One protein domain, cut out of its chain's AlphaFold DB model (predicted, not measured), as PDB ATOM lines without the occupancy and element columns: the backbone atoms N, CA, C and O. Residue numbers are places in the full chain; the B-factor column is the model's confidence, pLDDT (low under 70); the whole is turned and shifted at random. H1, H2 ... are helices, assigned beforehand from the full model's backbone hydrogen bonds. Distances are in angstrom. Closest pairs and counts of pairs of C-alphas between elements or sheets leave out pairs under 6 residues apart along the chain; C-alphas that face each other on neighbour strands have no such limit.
ATOM      1  N   SER A  31     119.980 108.667 131.639       93.38
ATOM      2  CA  SER A  31     121.022 108.013 130.837       93.38
ATOM      3  C   SER A  31     120.736 106.529 130.611       93.38
ATOM      4  O   SER A  31     120.694 106.072 129.470       93.38
ATOM      5  N   GLU A  32     120.453 105.786 131.674       91.56
ATOM      6  CA  GLU A  32     120.115 104.364 131.618       91.56
ATOM      7  C   GLU A  32     118.845 104.104 130.779       91.56
ATOM      8  O   GLU A  32     118.810 103.145 130.005       91.56
ATOM      9  N   GLN A  33     117.837 104.986 130.842       91.12
ATOM     10  CA  GLN A  33     116.637 104.860 130.007       91.12
ATOM     11  C   GLN A  33     116.918 105.134 128.525       91.12
ATOM     12  O   GLN A  33     116.540 104.330 127.668       91.12
ATOM     13  N   TYR A  34     117.564 106.253 128.193       94.25
ATOM     14  CA  TYR A  34     117.733 106.682 126.803       94.25
ATOM     15  C   TYR A  34     118.883 105.951 126.111       94.25
ATOM     16  O   TYR A  34     118.672 105.339 125.062       94.25
ATOM     17  N   MET A  35     120.076 105.948 126.709       94.44
ATOM     18  CA  MET A  35     121.243 105.260 126.146       94.44
ATOM     19  C   MET A  35     121.028 103.750 126.131       94.44
ATOM     20  O   MET A  35     121.292 103.112 125.113       94.44
ATOM     21  N   GLY A  36     120.482 103.178 127.210       93.88
ATOM     22  CA  GLY A  36     120.191 101.744 127.283       93.88
ATOM     23  C   GLY A  36     119.189 101.295 126.218       93.88
ATOM     24  O   GLY A  36     119.418 100.302 125.521       93.88
ATOM     25  N   THR A  37     118.111 102.061 126.017       95.31
ATOM     26  CA  THR A  37     117.108 101.751 124.985       95.31
ATOM     27  C   THR A  37     117.681 101.880 123.577       95.31
ATOM     28  O   THR A  37     117.508 100.959 122.775       95.31
ATOM     29  N   VAL A  38     118.387 102.975 123.266       97.69
ATOM     30  CA  VAL A  38     118.988 103.171 121.937       97.69
ATOM     31  C   VAL A  38     120.039 102.104 121.649       97.69
ATOM     32  O   VAL A  38     120.008 101.514 120.573       97.69
ATOM     33  N   SER A  39     120.912 101.795 122.612       96.88
ATOM     34  CA  SER A  39     121.940 100.762 122.463       96.88
ATOM     35  C   SER A  39     121.330  99.405 122.128       96.88
ATOM     36  O   SER A  39     121.785  98.734 121.203       96.88
ATOM     37  N   ARG A  40     120.270  99.001 122.842       97.31
ATOM     38  CA  ARG A  40     119.576  97.732 122.588       97.31
ATOM     39  C   ARG A  40     118.949  97.696 121.196       97.31
ATOM     40  O   ARG A  40     119.198  96.760 120.441       97.31
ATOM     41  N   VAL A  41     118.173  98.723 120.844       97.38
ATOM     42  CA  VAL A  41     117.487  98.805 119.543       97.38
ATOM     43  C   VAL A  41     118.491  98.830 118.390       97.38
ATOM     44  O   VAL A  41     118.303  98.143 117.387       97.38
ATOM     45  N   TYR A  42     119.571  99.599 118.526       97.12
ATOM     46  CA  TYR A  42     120.601  99.690 117.499       97.12
ATOM     47  C   TYR A  42     121.342  98.362 117.318       97.12
ATOM     48  O   TYR A  42     121.502  97.900 116.188       97.12
ATOM     49  N   ALA A  43     121.703  97.687 118.414       96.75
ATOM     50  CA  ALA A  43     122.318  96.363 118.362       96.75
ATOM     51  C   ALA A  43     121.405  95.310 117.711       96.75
ATOM     52  O   ALA A  43     121.879  94.462 116.960       96.75
ATOM     53  N   GLU A  44     120.093  95.355 117.959       96.75
ATOM     54  CA  GLU A  44     119.122  94.467 117.302       96.75
ATOM     55  C   GLU A  44     119.039  94.703 115.787       96.75
ATOM     56  O   GLU A  44     118.940  93.745 115.019       96.75
ATOM     57  N   LEU A  45     119.102  95.960 115.343       95.88
ATOM     58  CA  LEU A  45     119.095  96.306 113.921       95.88
ATOM     59  C   LEU A  45     120.369  95.838 113.210       95.88
ATOM     60  O   LEU A  45     120.280  95.281 112.115       95.88
ATOM     61  N   LEU A  46     121.526  95.984 113.859       95.50
ATOM     62  CA  LEU A  46     122.820  95.543 113.327       95.50
ATOM     63  C   LEU A  46     122.917  94.027 113.108       95.50
ATOM     64  O   LEU A  46     123.756  93.581 112.334       95.50
ATOM     65  N   LYS A  47     122.054  93.218 113.738       95.81
ATOM     66  CA  LYS A  47     121.996  91.768 113.472       95.81
ATOM     67  C   LYS A  47     121.497  91.437 112.064       95.81
ATOM     68  O   LYS A  47     121.788  90.355 111.571       95.81
ATOM     69  N   ASN A  48     120.724  92.332 111.445       92.69
ATOM     70  CA  ASN A  48     120.014  92.064 110.190       92.69
ATOM     71  C   ASN A  48     120.365  93.039 109.059       92.69
ATOM     72  O   ASN A  48     119.959  92.816 107.922       92.69
ATOM     73  N   LYS A  49     121.048  94.143 109.369       92.25
ATOM     74  CA  LYS A  49     121.373  95.216 108.427       92.25
ATOM     75  C   LYS A  49     122.803  95.675 108.639       92.25
ATOM     76  O   LYS A  49     123.289  95.694 109.772       92.25
ATOM     77  N   SER A  50     123.448  96.120 107.567       90.25
ATOM     78  CA  SER A  50     124.690  96.868 107.712       90.25
ATOM     79  C   SER A  50     124.411  98.213 108.383       90.25
ATOM     80  O   SER A  50     123.329  98.797 108.280       90.25
ATOM     81  N   SER A  51     125.412  98.735 109.083       87.31
ATOM     82  CA  SER A  51     125.265  99.983 109.834       87.31
ATOM     83  C   SER A  51     124.967 101.219 108.964       87.31
ATOM     84  O   SER A  51     124.486 102.217 109.499       87.31
ATOM     85  N   ASP A  52     125.221 101.157 107.653       87.56
ATOM     86  CA  ASP A  52     124.991 102.246 106.688       87.56
ATOM     87  C   ASP A  52     123.588 102.207 106.052       87.56
ATOM     88  O   ASP A  52     123.134 103.176 105.437       87.56
ATOM     89  N   GLU A  53     122.861 101.106 106.247       91.12
ATOM     90  CA  GLU A  53     121.464 100.937 105.829       91.12
ATOM     91  C   GLU A  53     120.469 101.377 106.913       91.12
ATOM     92  O   GLU A  53     119.268 101.482 106.656       91.12
ATOM     93  N   ILE A  54     120.948 101.630 108.134       95.00
ATOM     94  CA  ILE A  54     120.105 102.006 109.269       95.00
ATOM     95  C   ILE A  54     119.857 103.517 109.257       95.00
ATOM     96  O   ILE A  54     120.781 104.332 109.304       95.00
ATOM     97  N   PHE A  55     118.578 103.893 109.263       95.44
ATOM     98  CA  PHE A  55     118.139 105.281 109.383       95.44
ATOM     99  C   PHE A  55     117.876 105.656 110.842       95.44
ATOM    100  O   PHE A  55     117.363 104.852 111.624       95.44
ATOM    101  N   VAL A  56     118.134 106.918 111.192       96.88
ATOM    102  CA  VAL A  56     117.834 107.448 112.532       96.88
ATOM    103  C   VAL A  56     116.347 107.309 112.878       96.88
ATOM    104  O   VAL A  56     116.004 107.009 114.018       96.88
ATOM    105  N   SER A  57     115.458 107.461 111.889       96.81
ATOM    106  CA  SER A  57     114.007 107.342 112.064       96.81
ATOM    107  C   SER A  57     113.572 105.928 112.450       96.81
ATOM    108  O   SER A  57     112.640 105.779 113.234       96.81
ATOM    109  N   GLU A  58     114.258 104.894 111.954       96.81
ATOM    110  CA  GLU A  58     113.957 103.501 112.299       96.81
ATOM    111  C   GLU A  58     114.296 103.220 113.766       96.81
ATOM    112  O   GLU A  58     113.489 102.642 114.498       96.81
ATOM    113  N   VAL A  59     115.466 103.682 114.216       97.44
ATOM    114  CA  VAL A  59     115.876 103.571 115.620       97.44
ATOM    115  C   VAL A  59     114.931 104.382 116.510       97.44
ATOM    116  O   VAL A  59     114.447 103.862 117.511       97.44
ATOM    117  N   ALA A  60     114.600 105.619 116.124       97.31
ATOM    118  CA  ALA A  60     113.682 106.498 116.851       97.31
ATOM    119  C   ALA A  60     112.287 105.887 117.023       97.31
ATOM    120  O   ALA A  60     111.752 105.874 118.133       97.31
ATOM    121  N   GLN A  61     111.725 105.307 115.959       97.50
ATOM    122  CA  GLN A  61     110.418 104.657 116.000       97.50
ATOM    123  C   GLN A  61     110.409 103.453 116.949       97.50
ATOM    124  O   GLN A  61     109.495 103.320 117.763       97.50
ATOM    125  N   ARG A  62     111.429 102.587 116.879       97.00
ATOM    126  CA  ARG A  62     111.528 101.396 117.740       97.00
ATOM    127  C   ARG A  62     111.835 101.748 119.197       97.00
ATOM    128  O   ARG A  62     111.279 101.130 120.099       97.00
ATOM    129  N   ALA A  63     112.682 102.751 119.423       95.00
ATOM    130  CA  ALA A  63     113.035 103.241 120.753       95.00
ATOM    131  C   ALA A  63     111.948 104.131 121.379       95.00
ATOM    132  O   ALA A  63     111.995 104.375 122.582       95.00
ATOM    133  N   LYS A  64     110.973 104.608 120.590       95.81
ATOM    134  CA  LYS A  64     109.967 105.608 120.991       95.81
ATOM    135  C   LYS A  64     110.604 106.899 121.526       95.81
ATOM    136  O   LYS A  64     110.118 107.491 122.488       95.81
ATOM    137  N   LEU A  65     111.689 107.332 120.888       95.19
ATOM    138  CA  LEU A  65     112.438 108.548 121.220       95.19
ATOM    139  C   LEU A  65     112.440 109.521 120.041       95.19
ATOM    140  O   LEU A  65     112.170 109.144 118.903       95.19
ATOM    141  N   GLN A  66     112.762 110.784 120.308       95.00
ATOM    142  CA  GLN A  66     112.959 111.778 119.255       95.00
ATOM    143  C   GLN A  66     114.225 111.473 118.447       95.00
ATOM    144  O   GLN A  66     115.241 111.056 119.006       95.00
ATOM    145  N   SER A  67     114.201 111.751 117.139       96.12
ATOM    146  CA  SER A  67     115.351 111.491 116.260       96.12
ATOM    147  C   SER A  67     116.622 112.207 116.718       96.12
ATOM    148  O   SER A  67     117.694 111.632 116.616       96.12
ATOM    149  N   MET A  68     116.520 113.427 117.264       95.75
ATOM    150  CA  MET A  68     117.691 114.155 117.781       95.75
ATOM    151  C   MET A  68     118.312 113.459 118.998       95.75
ATOM    152  O   MET A  68     119.531 113.325 119.059       95.75
ATOM    153  N   THR A  69     117.486 112.963 119.925       96.81
ATOM    154  CA  THR A  69     117.943 112.173 121.078       96.81
ATOM    155  C   THR A  69     118.670 110.919 120.604       96.81
ATOM    156  O   THR A  69     119.752 110.606 121.085       96.81
ATOM    157  N   VAL A  70     118.122 110.233 119.597       97.75
ATOM    158  CA  VAL A  70     118.774 109.065 118.996       97.75
ATOM    159  C   VAL A  70     120.093 109.432 118.324       97.75
ATOM    160  O   VAL A  70     121.068 108.719 118.532       97.75
ATOM    161  N   THR A  71     120.155 110.519 117.548       97.75
ATOM    162  CA  THR A  71     121.408 110.990 116.936       97.75
ATOM    163  C   THR A  71     122.487 111.188 117.996       97.75
ATOM    164  O   THR A  71     123.593 110.687 117.826       97.75
ATOM    165  N   ALA A  72     122.150 111.853 119.105       97.94
ATOM    166  CA  ALA A  72     123.068 112.065 120.218       97.94
ATOM    167  C   ALA A  72     123.535 110.745 120.843       97.94
ATOM    168  O   ALA A  72     124.734 110.507 120.950       97.94
ATOM    169  N   CYS A  73     122.599 109.852 121.179       97.94
ATOM    170  CA  CYS A  73     122.938 108.552 121.751       97.94
ATOM    171  C   CYS A  73     123.832 107.728 120.815       97.94
ATOM    172  O   CYS A  73     124.813 107.142 121.263       97.94
ATOM    173  N   ILE A  74     123.511 107.663 119.518       97.75
ATOM    174  CA  ILE A  74     124.298 106.889 118.553       97.75
ATOM    175  C   ILE A  74     125.689 107.485 118.391       97.75
ATOM    176  O   ILE A  74     126.653 106.722 118.418       97.75
ATOM    177  N   TRP A  75     125.808 108.809 118.275       97.50
ATOM    178  CA  TRP A  75     127.107 109.474 118.213       97.50
ATOM    179  C   TRP A  75     127.996 109.041 119.380       97.50
ATOM    180  O   TRP A  75     129.101 108.551 119.158       97.50
ATOM    181  N   THR A  76     127.474 109.119 120.604       96.69
ATOM    182  CA  THR A  76     128.192 108.727 121.821       96.69
ATOM    183  C   THR A  76     128.511 107.230 121.855       96.69
ATOM    184  O   THR A  76     129.645 106.850 122.117       96.69
ATOM    185  N   LEU A  77     127.545 106.356 121.549       96.12
ATOM    186  CA  LEU A  77     127.724 104.894 121.591       96.12
ATOM    187  C   LEU A  77     128.737 104.373 120.564       96.12
ATOM    188  O   LEU A  77     129.333 103.317 120.757       96.12
ATOM    189  N   THR A  78     128.888 105.084 119.451       95.25
ATOM    190  CA  THR A  78     129.730 104.673 118.319       95.25
ATOM    191  C   THR A  78     131.006 105.496 118.193       95.25
ATOM    192  O   THR A  78     131.773 105.269 117.260       95.25
ATOM    193  N   ASN A  79     131.236 106.439 119.112       94.38
ATOM    194  CA  ASN A  79     132.341 107.394 119.068       94.38
ATOM    195  C   ASN A  79     132.410 108.182 117.745       94.38
ATOM    196  O   ASN A  79     133.480 108.309 117.153       94.38
ATOM    197  N   GLY A  80     131.272 108.704 117.273       93.88
ATOM    198  CA  GLY A  80     131.239 109.654 116.154       93.88
ATOM    199  C   GLY A  80     130.427 109.246 114.923       93.88
ATOM    200  O   GLY A  80     130.486 109.935 113.904       93.88
ATOM    201  N   LYS A  81     129.661 108.144 114.949       94.06
ATOM    202  CA  LYS A  81     128.832 107.773 113.789       94.06
ATOM    203  C   LYS A  81     127.564 108.624 113.711       94.06
ATOM    204  O   LYS A  81     126.815 108.745 114.678       94.06
ATOM    205  N   ILE A  82     127.262 109.107 112.505       94.38
ATOM    206  CA  ILE A  82     125.982 109.734 112.152       94.38
ATOM    207  C   ILE A  82     125.178 108.801 111.242       94.38
ATOM    208  O   ILE A  82     125.597 108.470 110.129       94.38
ATOM    209  N   LEU A  83     123.999 108.381 111.706       94.19
ATOM    210  CA  LEU A  83     123.069 107.578 110.902       94.19
ATOM    211  C   LEU A  83     122.359 108.425 109.851       94.19
ATOM    212  O   LEU A  83     122.116 109.615 110.049       94.19
ATOM    213  N   ARG A  84     121.940 107.779 108.758       91.88
ATOM    214  CA  ARG A  84     121.191 108.443 107.687       91.88
ATOM    215  C   ARG A  84     119.906 109.084 108.209       91.88
ATOM    216  O   ARG A  84     119.169 108.503 109.009       91.88
ATOM    217  N   GLY A  85     119.618 110.281 107.704       91.75
ATOM    218  CA  GLY A  85     118.445 111.066 108.093       91.75
ATOM    219  C   GLY A  85     118.630 111.886 109.372       91.75
ATOM    220  O   GLY A  85     117.681 112.555 109.785       91.75
ATOM    221  N   ALA A  86     119.820 111.866 109.985       94.50
ATOM    222  CA  ALA A  86     120.160 112.789 111.057       94.50
ATOM    223  C   ALA A  86     120.059 114.247 110.582       94.50
ATOM    224  O   ALA A  86     120.255 114.571 109.408       94.50
ATOM    225  N   ARG A  87     119.719 115.134 111.516       94.19
ATOM    226  CA  ARG A  87     119.616 116.576 111.297       94.19
ATOM    227  C   ARG A  87     120.478 117.303 112.327       94.19
ATOM    228  O   ARG A  87     120.598 116.782 113.439       94.19
ATOM    229  N   PRO A  88     121.017 118.485 111.987       95.06
ATOM    230  CA  PRO A  88     121.687 119.336 112.957       95.06
ATOM    231  C   PRO A  88     120.778 119.657 114.146       95.06
ATOM    232  O   PRO A  88     119.568 119.853 113.999       95.06
ATOM    233  N   PHE A  89     121.384 119.722 115.321       94.88
ATOM    234  CA  PHE A  89     120.779 120.185 116.552       94.88
ATOM    235  C   PHE A  89     120.519 121.689 116.515       94.88
ATOM    236  O   PHE A  89     121.269 122.471 115.935       94.88
ATOM    237  N   THR A  90     119.442 122.098 117.181       90.88
ATOM    238  CA  THR A  90     119.092 123.511 117.342       90.88
ATOM    239  C   THR A  90     120.040 124.206 118.317       90.88
ATOM    240  O   THR A  90     120.394 123.619 119.342       90.88
ATOM    241  N   ASP A  91     120.307 125.492 118.093       89.62
ATOM    242  CA  ASP A  91     121.049 126.386 118.999       89.62
ATOM    243  C   ASP A  91     120.533 126.376 120.453       89.62
ATOM    244  O   ASP A  91     121.280 126.594 121.403       89.62
ATOM    245  N   LYS A  92     119.242 126.084 120.652       92.50
ATOM    246  CA  LYS A  92     118.631 125.976 121.982       92.50
ATOM    247  C   LYS A  92     119.255 124.895 122.865       92.50
ATOM    248  O   LYS A  92     119.227 125.052 124.081       92.50
ATOM    249  N   ILE A  93     119.794 123.818 122.290       95.69
ATOM    250  CA  ILE A  93     120.426 122.736 123.064       95.69
ATOM    251  C   ILE A  93     121.701 123.259 123.735       95.69
ATOM    252  O   ILE A  93     121.878 123.067 124.937       95.69
ATOM    253  N   ASP A  94     122.514 124.004 122.986       95.06
ATOM    254  CA  ASP A  94     123.728 124.658 123.481       95.06
ATOM    255  C   ASP A  94     123.419 125.689 124.582       95.06
ATOM    256  O   ASP A  94     123.976 125.640 125.679       95.06
ATOM    257  N   LYS A  95     122.424 126.555 124.349       96.50
ATOM    258  CA  LYS A  95     121.973 127.551 125.339       96.50
ATOM    259  C   LYS A  95     121.493 126.915 126.645       96.50
ATOM    260  O   LYS A  95     121.751 127.450 127.722       96.50
ATOM    261  N   ILE A  96     120.789 125.783 126.567       97.38
ATOM    262  CA  ILE A  96     120.333 125.050 127.755       97.38
ATOM    263  C   ILE A  96     121.523 124.458 128.512       97.38
ATOM    264  O   ILE A  96     121.562 124.579 129.735       97.38
ATOM    265  N   LEU A  97     122.504 123.875 127.817       97.69
ATOM    266  CA  LEU A  97     123.722 123.371 128.454       97.69
ATOM    267  C   LEU A  97     124.477 124.488 129.187       97.69
ATOM    268  O   LEU A  97     124.845 124.306 130.345       97.69
ATOM    269  N   CYS A  98     124.628 125.651 128.547       97.06
ATOM    270  CA  CYS A  98     125.255 126.833 129.141       97.06
ATOM    271  C   CYS A  98     124.570 127.248 130.452       97.06
ATOM    272  O   CYS A  98     125.233 127.451 131.465       97.06
ATOM    273  N   ILE A  99     123.233 127.294 130.478       96.81
ATOM    274  CA  ILE A  99     122.483 127.615 131.703       96.81
ATOM    275  C   ILE A  99     122.711 126.568 132.791       96.81
ATOM    276  O   ILE A  99     122.895 126.925 133.953       96.81
ATOM    277  N   ILE A 100     122.693 125.278 132.452       97.25
ATOM    278  CA  ILE A 100     122.910 124.221 133.449       97.25
ATOM    279  C   ILE A 100     124.308 124.354 134.063       97.25
ATOM    280  O   ILE A 100     124.433 124.270 135.287       97.25
ATOM    281  N   ASP A 101     125.328 124.614 133.247       97.00
ATOM    282  CA  ASP A 101     126.707 124.832 133.693       97.00
ATOM    283  C   ASP A 101     126.842 126.085 134.578       97.00
ATOM    284  O   ASP A 101     127.424 126.040 135.666       97.00
ATOM    285  N   GLN A 102     126.214 127.197 134.175       96.38
ATOM    286  CA  GLN A 102     126.155 128.434 134.961       96.38
ATOM    287  C   GLN A 102     125.503 128.218 136.327       96.38
ATOM    288  O   GLN A 102     125.984 128.729 137.334       96.38
ATOM    289  N   TYR A 103     124.429 127.434 136.398       96.31
ATOM    290  CA  TYR A 103     123.774 127.160 137.673       96.31
ATOM    291  C   TYR A 103     124.676 126.379 138.633       96.31
ATOM    292  O   TYR A 103     124.746 126.705 139.821       96.31
ATOM    293  N   HIS A 104     125.413 125.398 138.113       95.00
ATOM    294  CA  HIS A 104     126.357 124.634 138.922       95.00
ATOM    295  C   HIS A 104     127.537 125.490 139.385       95.00
ATOM    296  O   HIS A 104     127.936 125.390 140.542       95.00
ATOM    297  N   SER A 105     128.072 126.346 138.513       93.75
ATOM    298  CA  SER A 105     129.234 127.186 138.826       93.75
ATOM    299  C   SER A 105     128.901 128.374 139.734       93.75
ATOM    300  O   SER A 105     129.664 128.666 140.650       93.75
ATOM    301  N   VAL A 106     127.764 129.043 139.519       94.25
ATOM    302  CA  VAL A 106     127.381 130.262 140.253       94.25
ATOM    303  C   VAL A 106     126.597 129.943 141.523       94.25
ATOM    304  O   VAL A 106     126.862 130.523 142.574       94.25
ATOM    305  N   TYR A 107     125.630 129.027 141.445       92.00
ATOM    306  CA  TYR A 107     124.706 128.747 142.550       92.00
ATOM    307  C   TYR A 107     125.013 127.435 143.280       92.00
ATOM    308  O   TYR A 107     124.320 127.104 144.242       92.00
ATOM    309  N   GLY A 108     126.004 126.660 142.826       92.56
ATOM    310  CA  GLY A 108     126.362 125.376 143.436       92.56
ATOM    311  C   GLY A 108     125.246 124.329 143.367       92.56
ATOM    312  O   GLY A 108     125.232 123.382 144.153       92.56
ATOM    313  N   CYS A 109     124.272 124.502 142.469       93.38
ATOM    314  CA  CYS A 109     123.118 123.619 142.353       93.38
ATOM    315  C   CYS A 109     122.663 123.487 140.901       93.38
ATOM    316  O   CYS A 109     123.031 124.273 140.038       93.38
ATOM    317  N   SER A 110     121.825 122.494 140.626       95.19
ATOM    318  CA  SER A 110     121.236 122.332 139.301       95.19
ATOM    319  C   SER A 110     119.988 123.204 139.125       95.19
ATOM    320  O   SER A 110     119.208 123.325 140.088       95.19
ATOM    321  N   PRO A 111     119.713 123.711 137.911       96.19
ATOM    322  CA  PRO A 111     118.468 124.406 137.638       96.19
ATOM    323  C   PRO A 111     117.283 123.434 137.629       96.19
ATOM    324  O   PRO A 111     117.404 122.233 137.373       96.19
ATOM    325  N   THR A 112     116.100 123.971 137.874       94.81
ATOM    326  CA  THR A 112     114.824 123.329 137.569       94.81
ATOM    327  C   THR A 112     114.439 123.578 136.110       94.81
ATOM    328  O   THR A 112     114.858 124.555 135.493       94.81
ATOM    329  N   VAL A 113     113.565 122.733 135.554       93.88
ATOM    330  CA  VAL A 113     113.018 122.942 134.198       93.88
ATOM    331  C   VAL A 113     112.314 124.300 134.075       93.88
ATOM    332  O   VAL A 113     112.401 124.942 133.032       93.88
ATOM    333  N   ARG A 114     111.650 124.759 135.145       93.44
ATOM    334  CA  ARG A 114     110.998 126.072 135.185       93.44
ATOM    335  C   ARG A 114     112.011 127.215 135.152       93.44
ATOM    336  O   ARG A 114     111.824 128.149 134.394       93.44
ATOM    337  N   GLU A 115     113.103 127.111 135.899       95.69
ATOM    338  CA  GLU A 115     114.179 128.105 135.845       95.69
ATOM    339  C   GLU A 115     114.801 128.184 134.442       95.69
ATOM    340  O   GLU A 115     115.014 129.280 133.934       95.69
ATOM    341  N   ILE A 116     115.016 127.049 133.764       96.31
ATOM    342  CA  ILE A 116     115.480 127.040 132.363       96.31
ATOM    343  C   ILE A 116     114.456 127.729 131.445       96.31
ATOM    344  O   ILE A 116     114.834 128.537 130.597       96.31
ATOM    345  N   HIS A 117     113.165 127.430 131.622       94.88
ATOM    346  CA  HIS A 117     112.077 128.080 130.888       94.88
ATOM    347  C   HIS A 117     112.100 129.594 131.081       94.88
ATOM    348  O   HIS A 117     112.093 130.325 130.099       94.88
ATOM    349  N   ASP A 118     112.177 130.057 132.324       94.50
ATOM    350  CA  ASP A 118     112.109 131.477 132.653       94.50
ATOM    351  C   ASP A 118     113.338 132.238 132.123       94.50
ATOM    352  O   ASP A 118     113.217 133.392 131.723       94.50
ATOM    353  N   ASN A 119     114.501 131.580 132.028       94.06
ATOM    354  CA  ASN A 119     115.715 132.172 131.457       94.06
ATOM    355  C   ASN A 119     115.704 132.232 129.917       94.06
ATOM    356  O   ASN A 119     116.232 133.178 129.339       94.06
ATOM    357  N   LEU A 120     115.130 131.232 129.235       93.94
ATOM    358  CA  LEU A 120     115.188 131.130 127.765       93.94
ATOM    359  C   LEU A 120     113.886 131.470 127.043       93.94
ATOM    360  O   LEU A 120     113.875 131.517 125.812       93.94
ATOM    361  N   ASN A 121     112.785 131.626 127.778       94.00
ATOM    362  CA  ASN A 121     111.429 131.665 127.236       94.00
ATOM    363  C   ASN A 121     111.168 130.513 126.236       94.00
ATOM    364  O   ASN A 121     110.595 130.690 125.157       94.00
ATOM    365  N   ALA A 122     111.684 129.323 126.554       91.62
ATOM    366  CA  ALA A 122     111.599 128.141 125.704       91.62
ATOM    367  C   ALA A 122     110.457 127.230 126.161       91.62
ATOM    368  O   ALA A 122     110.314 126.963 127.349       91.62
ATOM    369  N   ALA A 123     109.684 126.684 125.219       93.94
ATOM    370  CA  ALA A 123     108.614 125.746 125.542       93.94
ATOM    371  C   ALA A 123     109.137 124.532 126.333       93.94
ATOM    372  O   ALA A 123     110.207 123.995 126.033       93.94
ATOM    373  N   LEU A 124     108.347 124.045 127.296       93.31
ATOM    374  CA  LEU A 124     108.718 122.898 128.138       93.31
ATOM    375  C   LEU A 124     109.048 121.643 127.317       93.31
ATOM    376  O   LEU A 124     109.947 120.889 127.679       93.31
ATOM    377  N   SER A 125     108.356 121.436 126.193       92.19
ATOM    378  CA  SER A 125     108.650 120.347 125.256       92.19
ATOM    379  C   SER A 125     110.038 120.488 124.632       92.19
ATOM    380  O   SER A 125     110.771 119.507 124.555       92.19
ATOM    381  N   THR A 126     110.436 121.701 124.246       93.25
ATOM    382  CA  THR A 126     111.780 121.983 123.730       93.25
ATOM    383  C   THR A 126     112.844 121.740 124.792       93.25
ATOM    384  O   THR A 126     113.853 121.110 124.493       93.25
ATOM    385  N   ILE A 127     112.608 122.181 126.032       95.56
ATOM    386  CA  ILE A 127     113.549 121.958 127.139       95.56
ATOM    387  C   ILE A 127     113.696 120.466 127.412       95.56
ATOM    388  O   ILE A 127     114.813 119.976 127.520       95.56
ATOM    389  N   LYS A 128     112.583 119.728 127.461       93.62
ATOM    390  CA  LYS A 128     112.604 118.278 127.649       93.62
ATOM    391  C   LYS A 128     113.446 117.590 126.574       93.62
ATOM    392  O   LYS A 128     114.345 116.836 126.918       93.62
ATOM    393  N   ILE A 129     113.205 117.889 125.297       93.94
ATOM    394  CA  ILE A 129     113.972 117.301 124.190       93.94
ATOM    395  C   ILE A 129     115.456 117.666 124.296       93.94
ATOM    396  O   ILE A 129     116.310 116.813 124.090       93.94
ATOM    397  N   ALA A 130     115.778 118.913 124.641       96.62
ATOM    398  CA  ALA A 130     117.165 119.325 124.811       96.62
ATOM    399  C   ALA A 130     117.855 118.583 125.961       96.62
ATOM    400  O   ALA A 130     118.982 118.132 125.792       96.62
ATOM    401  N   LEU A 131     117.179 118.392 127.097       96.94
ATOM    402  CA  LEU A 131     117.705 117.589 128.201       96.94
ATOM    403  C   LEU A 131     117.945 116.136 127.773       96.94
ATOM    404  O   LEU A 131     118.995 115.585 128.080       96.94
ATOM    405  N   GLU A 132     117.019 115.532 127.023       96.50
ATOM    406  CA  GLU A 132     117.189 114.180 126.474       96.50
ATOM    407  C   GLU A 132     118.400 114.092 125.531       96.50
ATOM    408  O   GLU A 132     119.192 113.156 125.630       96.50
ATOM    409  N   VAL A 133     118.584 115.083 124.652       97.94
ATOM    410  CA  VAL A 133     119.753 115.172 123.763       97.94
ATOM    411  C   VAL A 133     121.045 115.300 124.567       97.94
ATOM    412  O   VAL A 133     121.978 114.542 124.325       97.94
ATOM    413  N   LEU A 134     121.101 116.199 125.553       98.25
ATOM    414  CA  LEU A 134     122.286 116.394 126.395       98.25
ATOM    415  C   LEU A 134     122.628 115.150 127.226       98.25
ATOM    416  O   LEU A 134     123.804 114.889 127.469       98.25
ATOM    417  N   VAL A 135     121.626 114.359 127.626       97.88
ATOM    418  CA  VAL A 135     121.841 113.032 128.222       97.88
ATOM    419  C   VAL A 135     122.419 112.056 127.198       97.88
ATOM    420  O   VAL A 135     123.376 111.352 127.507       97.88
ATOM    421  N   GLY A 136     121.882 112.030 125.975       97.31
ATOM    422  CA  GLY A 136     122.399 111.191 124.888       97.31
ATOM    423  C   GLY A 136     123.843 111.519 124.495       97.31
ATOM    424  O   GLY A 136     124.601 110.625 124.129       97.31
ATOM    425  N   LEU A 137     124.250 112.784 124.629       97.25
ATOM    426  CA  LEU A 137     125.635 113.237 124.448       97.25
ATOM    427  C   LEU A 137     126.541 112.929 125.647       97.25
ATOM    428  O   LEU A 137     127.749 113.125 125.573       97.25
ATOM    429  N   GLY A 138     125.971 112.483 126.769       96.81
ATOM    430  CA  GLY A 138     126.709 112.312 128.016       96.81
ATOM    431  C   GLY A 138     127.152 113.631 128.656       96.81
ATOM    432  O   GLY A 138     128.007 113.604 129.535       96.81
ATOM    433  N   CYS A 139     126.582 114.775 128.257       97.88
ATOM    434  CA  CYS A 139     126.906 116.079 128.841       97.88
ATOM    435  C   CYS A 139     126.308 116.245 130.242       97.88
ATOM    436  O   CYS A 139     126.901 116.882 131.116       97.88
ATOM    437  N   ILE A 140     125.128 115.658 130.459       97.94
ATOM    438  CA  ILE A 140     124.402 115.691 131.730       97.94
ATOM    439  C   ILE A 140     123.802 114.323 132.058       97.94
ATOM    440  O   ILE A 140     123.700 113.444 131.206       97.94
ATOM    441  N   ASP A 141     123.325 114.170 133.289       97.19
ATOM    442  CA  ASP A 141     122.380 113.116 133.666       97.19
ATOM    443  C   ASP A 141     121.379 113.648 134.695       97.19
ATOM    444  O   ASP A 141     121.695 114.580 135.430       97.19
ATOM    445  N   TYR A 142     120.174 113.092 134.779       95.88
ATOM    446  CA  TYR A 142     119.173 113.536 135.752       95.88
ATOM    447  C   TYR A 142     118.242 112.412 136.185       95.88
ATOM    448  O   TYR A 142     118.088 111.404 135.495       95.88
ATOM    449  N   ARG A 143     117.589 112.603 137.338       93.75
ATOM    450  CA  ARG A 143     116.575 111.668 137.831       93.75
ATOM    451  C   ARG A 143     115.193 112.073 137.345       93.75
ATOM    452  O   ARG A 143     114.735 113.192 137.591       93.75
ATOM    453  N   ILE A 144     114.501 111.153 136.686       89.75
ATOM    454  CA  ILE A 144     113.171 111.409 136.132       89.75
ATOM    455  C   ILE A 144     112.170 111.652 137.268       89.75
ATOM    456  O   ILE A 144     112.159 110.958 138.281       89.75
ATOM    457  N   GLY A 145     111.345 112.693 137.123       87.19
ATOM    458  CA  GLY A 145     110.357 113.081 138.136       87.19
ATOM    459  C   GLY A 145     110.945 113.734 139.393       87.19
ATOM    460  O   GLY A 145     110.201 114.023 140.328       87.19
ATOM    461  N   ARG A 146     112.259 114.002 139.440       89.06
ATOM    462  CA  ARG A 146     112.916 114.671 140.572       89.06
ATOM    463  C   ARG A 146     113.374 116.074 140.185       89.06
ATOM    464  O   ARG A 146     114.151 116.250 139.247       89.06
ATOM    465  N   SER A 147     112.928 117.066 140.952       88.88
ATOM    466  CA  SER A 147     113.407 118.446 140.830       88.88
ATOM    467  C   SER A 147     114.871 118.560 141.260       88.88
ATOM    468  O   SER A 147     115.325 117.794 142.110       88.88
ATOM    469  N   ARG A 148     115.591 119.523 140.671       90.31
ATOM    470  CA  ARG A 148     117.007 119.819 140.940       90.31
ATOM    471  C   ARG A 148     117.907 118.573 140.983       90.31
ATOM    472  O   ARG A 148     118.682 118.376 141.915       90.31
ATOM    473  N   SER A 149     117.759 117.699 139.991       94.31
ATOM    474  CA  SER A 149     118.507 116.440 139.909       94.31
ATOM    475  C   SER A 149     119.504 116.384 138.751       94.31
ATOM    476  O   SER A 149     120.185 115.371 138.603       94.31
ATOM    477  N   ILE A 150     119.582 117.444 137.938       97.06
ATOM    478  CA  ILE A 150     120.458 117.500 136.767       97.06
ATOM    479  C   ILE A 150     121.904 117.608 137.241       97.06
ATOM    480  O   ILE A 150     122.244 118.526 137.971       97.06
ATOM    481  N   LYS A 151     122.757 116.685 136.822       95.69
ATOM    482  CA  LYS A 151     124.188 116.669 137.115       95.69
ATOM    483  C   LYS A 151     124.962 116.935 135.841       95.69
ATOM    484  O   LYS A 151     124.737 116.245 134.849       95.69
ATOM    485  N   MET A 152     125.910 117.862 135.902       96.50
ATOM    486  CA  MET A 152     126.917 118.000 134.852       96.50
ATOM    487  C   MET A 152     127.834 116.773 134.836       96.50
ATOM    488  O   MET A 152     128.227 116.252 135.884       96.50
ATOM    489  N   LYS A 153     128.147 116.300 133.634       96.44
ATOM    490  CA  LYS A 153     129.095 115.208 133.360       96.44
ATOM    491  C   LYS A 153     130.261 115.668 132.490       96.44
ATOM    492  O   LYS A 153     131.310 115.036 132.500       96.44
ATOM    493  N   MET A 154     130.061 116.772 131.785       95.62
ATOM    494  CA  MET A 154     130.997 117.416 130.878       95.62
ATOM    495  C   MET A 154     130.883 118.927 131.069       95.62
ATOM    496  O   MET A 154     129.806 119.397 131.433       95.62
ATOM    497  N   SER A 155     131.954 119.689 130.849       95.44
ATOM    498  CA  SER A 155     131.866 121.154 130.889       95.44
ATOM    499  C   SER A 155     131.042 121.706 129.718       95.44
ATOM    500  O   SER A 155     130.907 121.050 128.682       95.44
ATOM    501  N   TYR A 156     130.523 122.936 129.845       96.75
ATOM    502  CA  TYR A 156     129.845 123.604 128.724       96.75
ATOM    503  C   TYR A 156     130.710 123.632 127.460       96.75
ATOM    504  O   TYR A 156     130.225 123.289 126.389       96.75
ATOM    505  N   LYS A 157     131.997 123.981 127.592       96.81
ATOM    506  CA  LYS A 157     132.917 124.096 126.455       96.81
ATOM    507  C   LYS A 157     133.050 122.777 125.690       96.81
ATOM    508  O   LYS A 157     132.844 122.749 124.485       96.81
ATOM    509  N   GLU A 158     133.344 121.689 126.396       96.56
ATOM    510  CA  GLU A 158     133.479 120.364 125.781       96.56
ATOM    511  C   GLU A 158     132.163 119.907 125.126       96.56
ATOM    512  O   GLU A 158     132.171 119.345 124.032       96.56
ATOM    513  N   GLY A 159     131.020 120.182 125.764       96.81
ATOM    514  CA  GLY A 159     129.715 119.833 125.207       96.81
ATOM    515  C   GLY A 159     129.336 120.669 123.981       96.81
ATOM    516  O   GLY A 159     128.765 120.127 123.036       96.81
ATOM    517  N   ALA A 160     129.678 121.960 123.966       97.00
ATOM    518  CA  ALA A 160     129.486 122.845 122.818       97.00
ATOM    519  C   ALA A 160     130.329 122.384 121.617       97.00
ATOM    520  O   ALA A 160     129.796 122.245 120.514       97.00
TER     521      ALA A 160
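This is residues 31 to 160 of the 185 residues of an uncharacterized protein of Agathobaculum butyriciproducens (UniProt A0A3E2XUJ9). Two lobes of crossed helices stand end to end along the longest axis, H1, H2 and H3 in one and H4, H5 and H6 in the other. H6 reaches from its lobe to H1 and H3, and short H7 packs on H4. The printed part has 130 residues with seven named helices, H1 to H7 in chain order, and no named strand: all helix. It is compact, with a radius of gyration of the C-alphas of 15.0 A, and only just elongated, spanning 49 by 25 by 24 A.

H1, residues 31 to 46, touches H2, residues 56 to 63, with residues 37 to 42 alone, the closest C-alphas, Thr 37 and Ala 63, being 6.1 A apart. H3, residues 67 to 78, is about perpendicular to H1 at 78 degrees; they touch, closest at C-alphas 35 and 73, 5.7 A. H4, residues 91 to 107, only just touches H5, residues 113 to 120, with 3 pairs of C-alphas within 8 A, the closest 96 and 116, 7.0 A. The hub is H6, residues 124 to 136, which touches H1, H3, H4 and H5. It touches H3 at a shallow tilt of 12 degrees, the same way, with the C-alphas of Cys 73 and Gly 136 closest, 4.1 A apart. H7, residues 156 to 160, touches H4, closest at C-alphas 98 and 156, 5.6 A. In H1 to H7 every O i to N i+4 pair is within hydrogen-bond range.

H1 begins at C-alpha 31 (121.022, 108.013, 130.837) and is 21.6 A long; H4 is 23.9 A and H6 18.3 A. H7 ends at C-alpha 160 (129.486, 122.845, 122.818).

The C-alphas farthest apart, Asn 48 and Val 106, are 49.2 A apart. The links H3 to H4 and H6 to H7 are long; in the latter, residues 140 to 141 pair antiparallel with 151 to 152. The printed part has no cut, and no printed residue is under pLDDT 70.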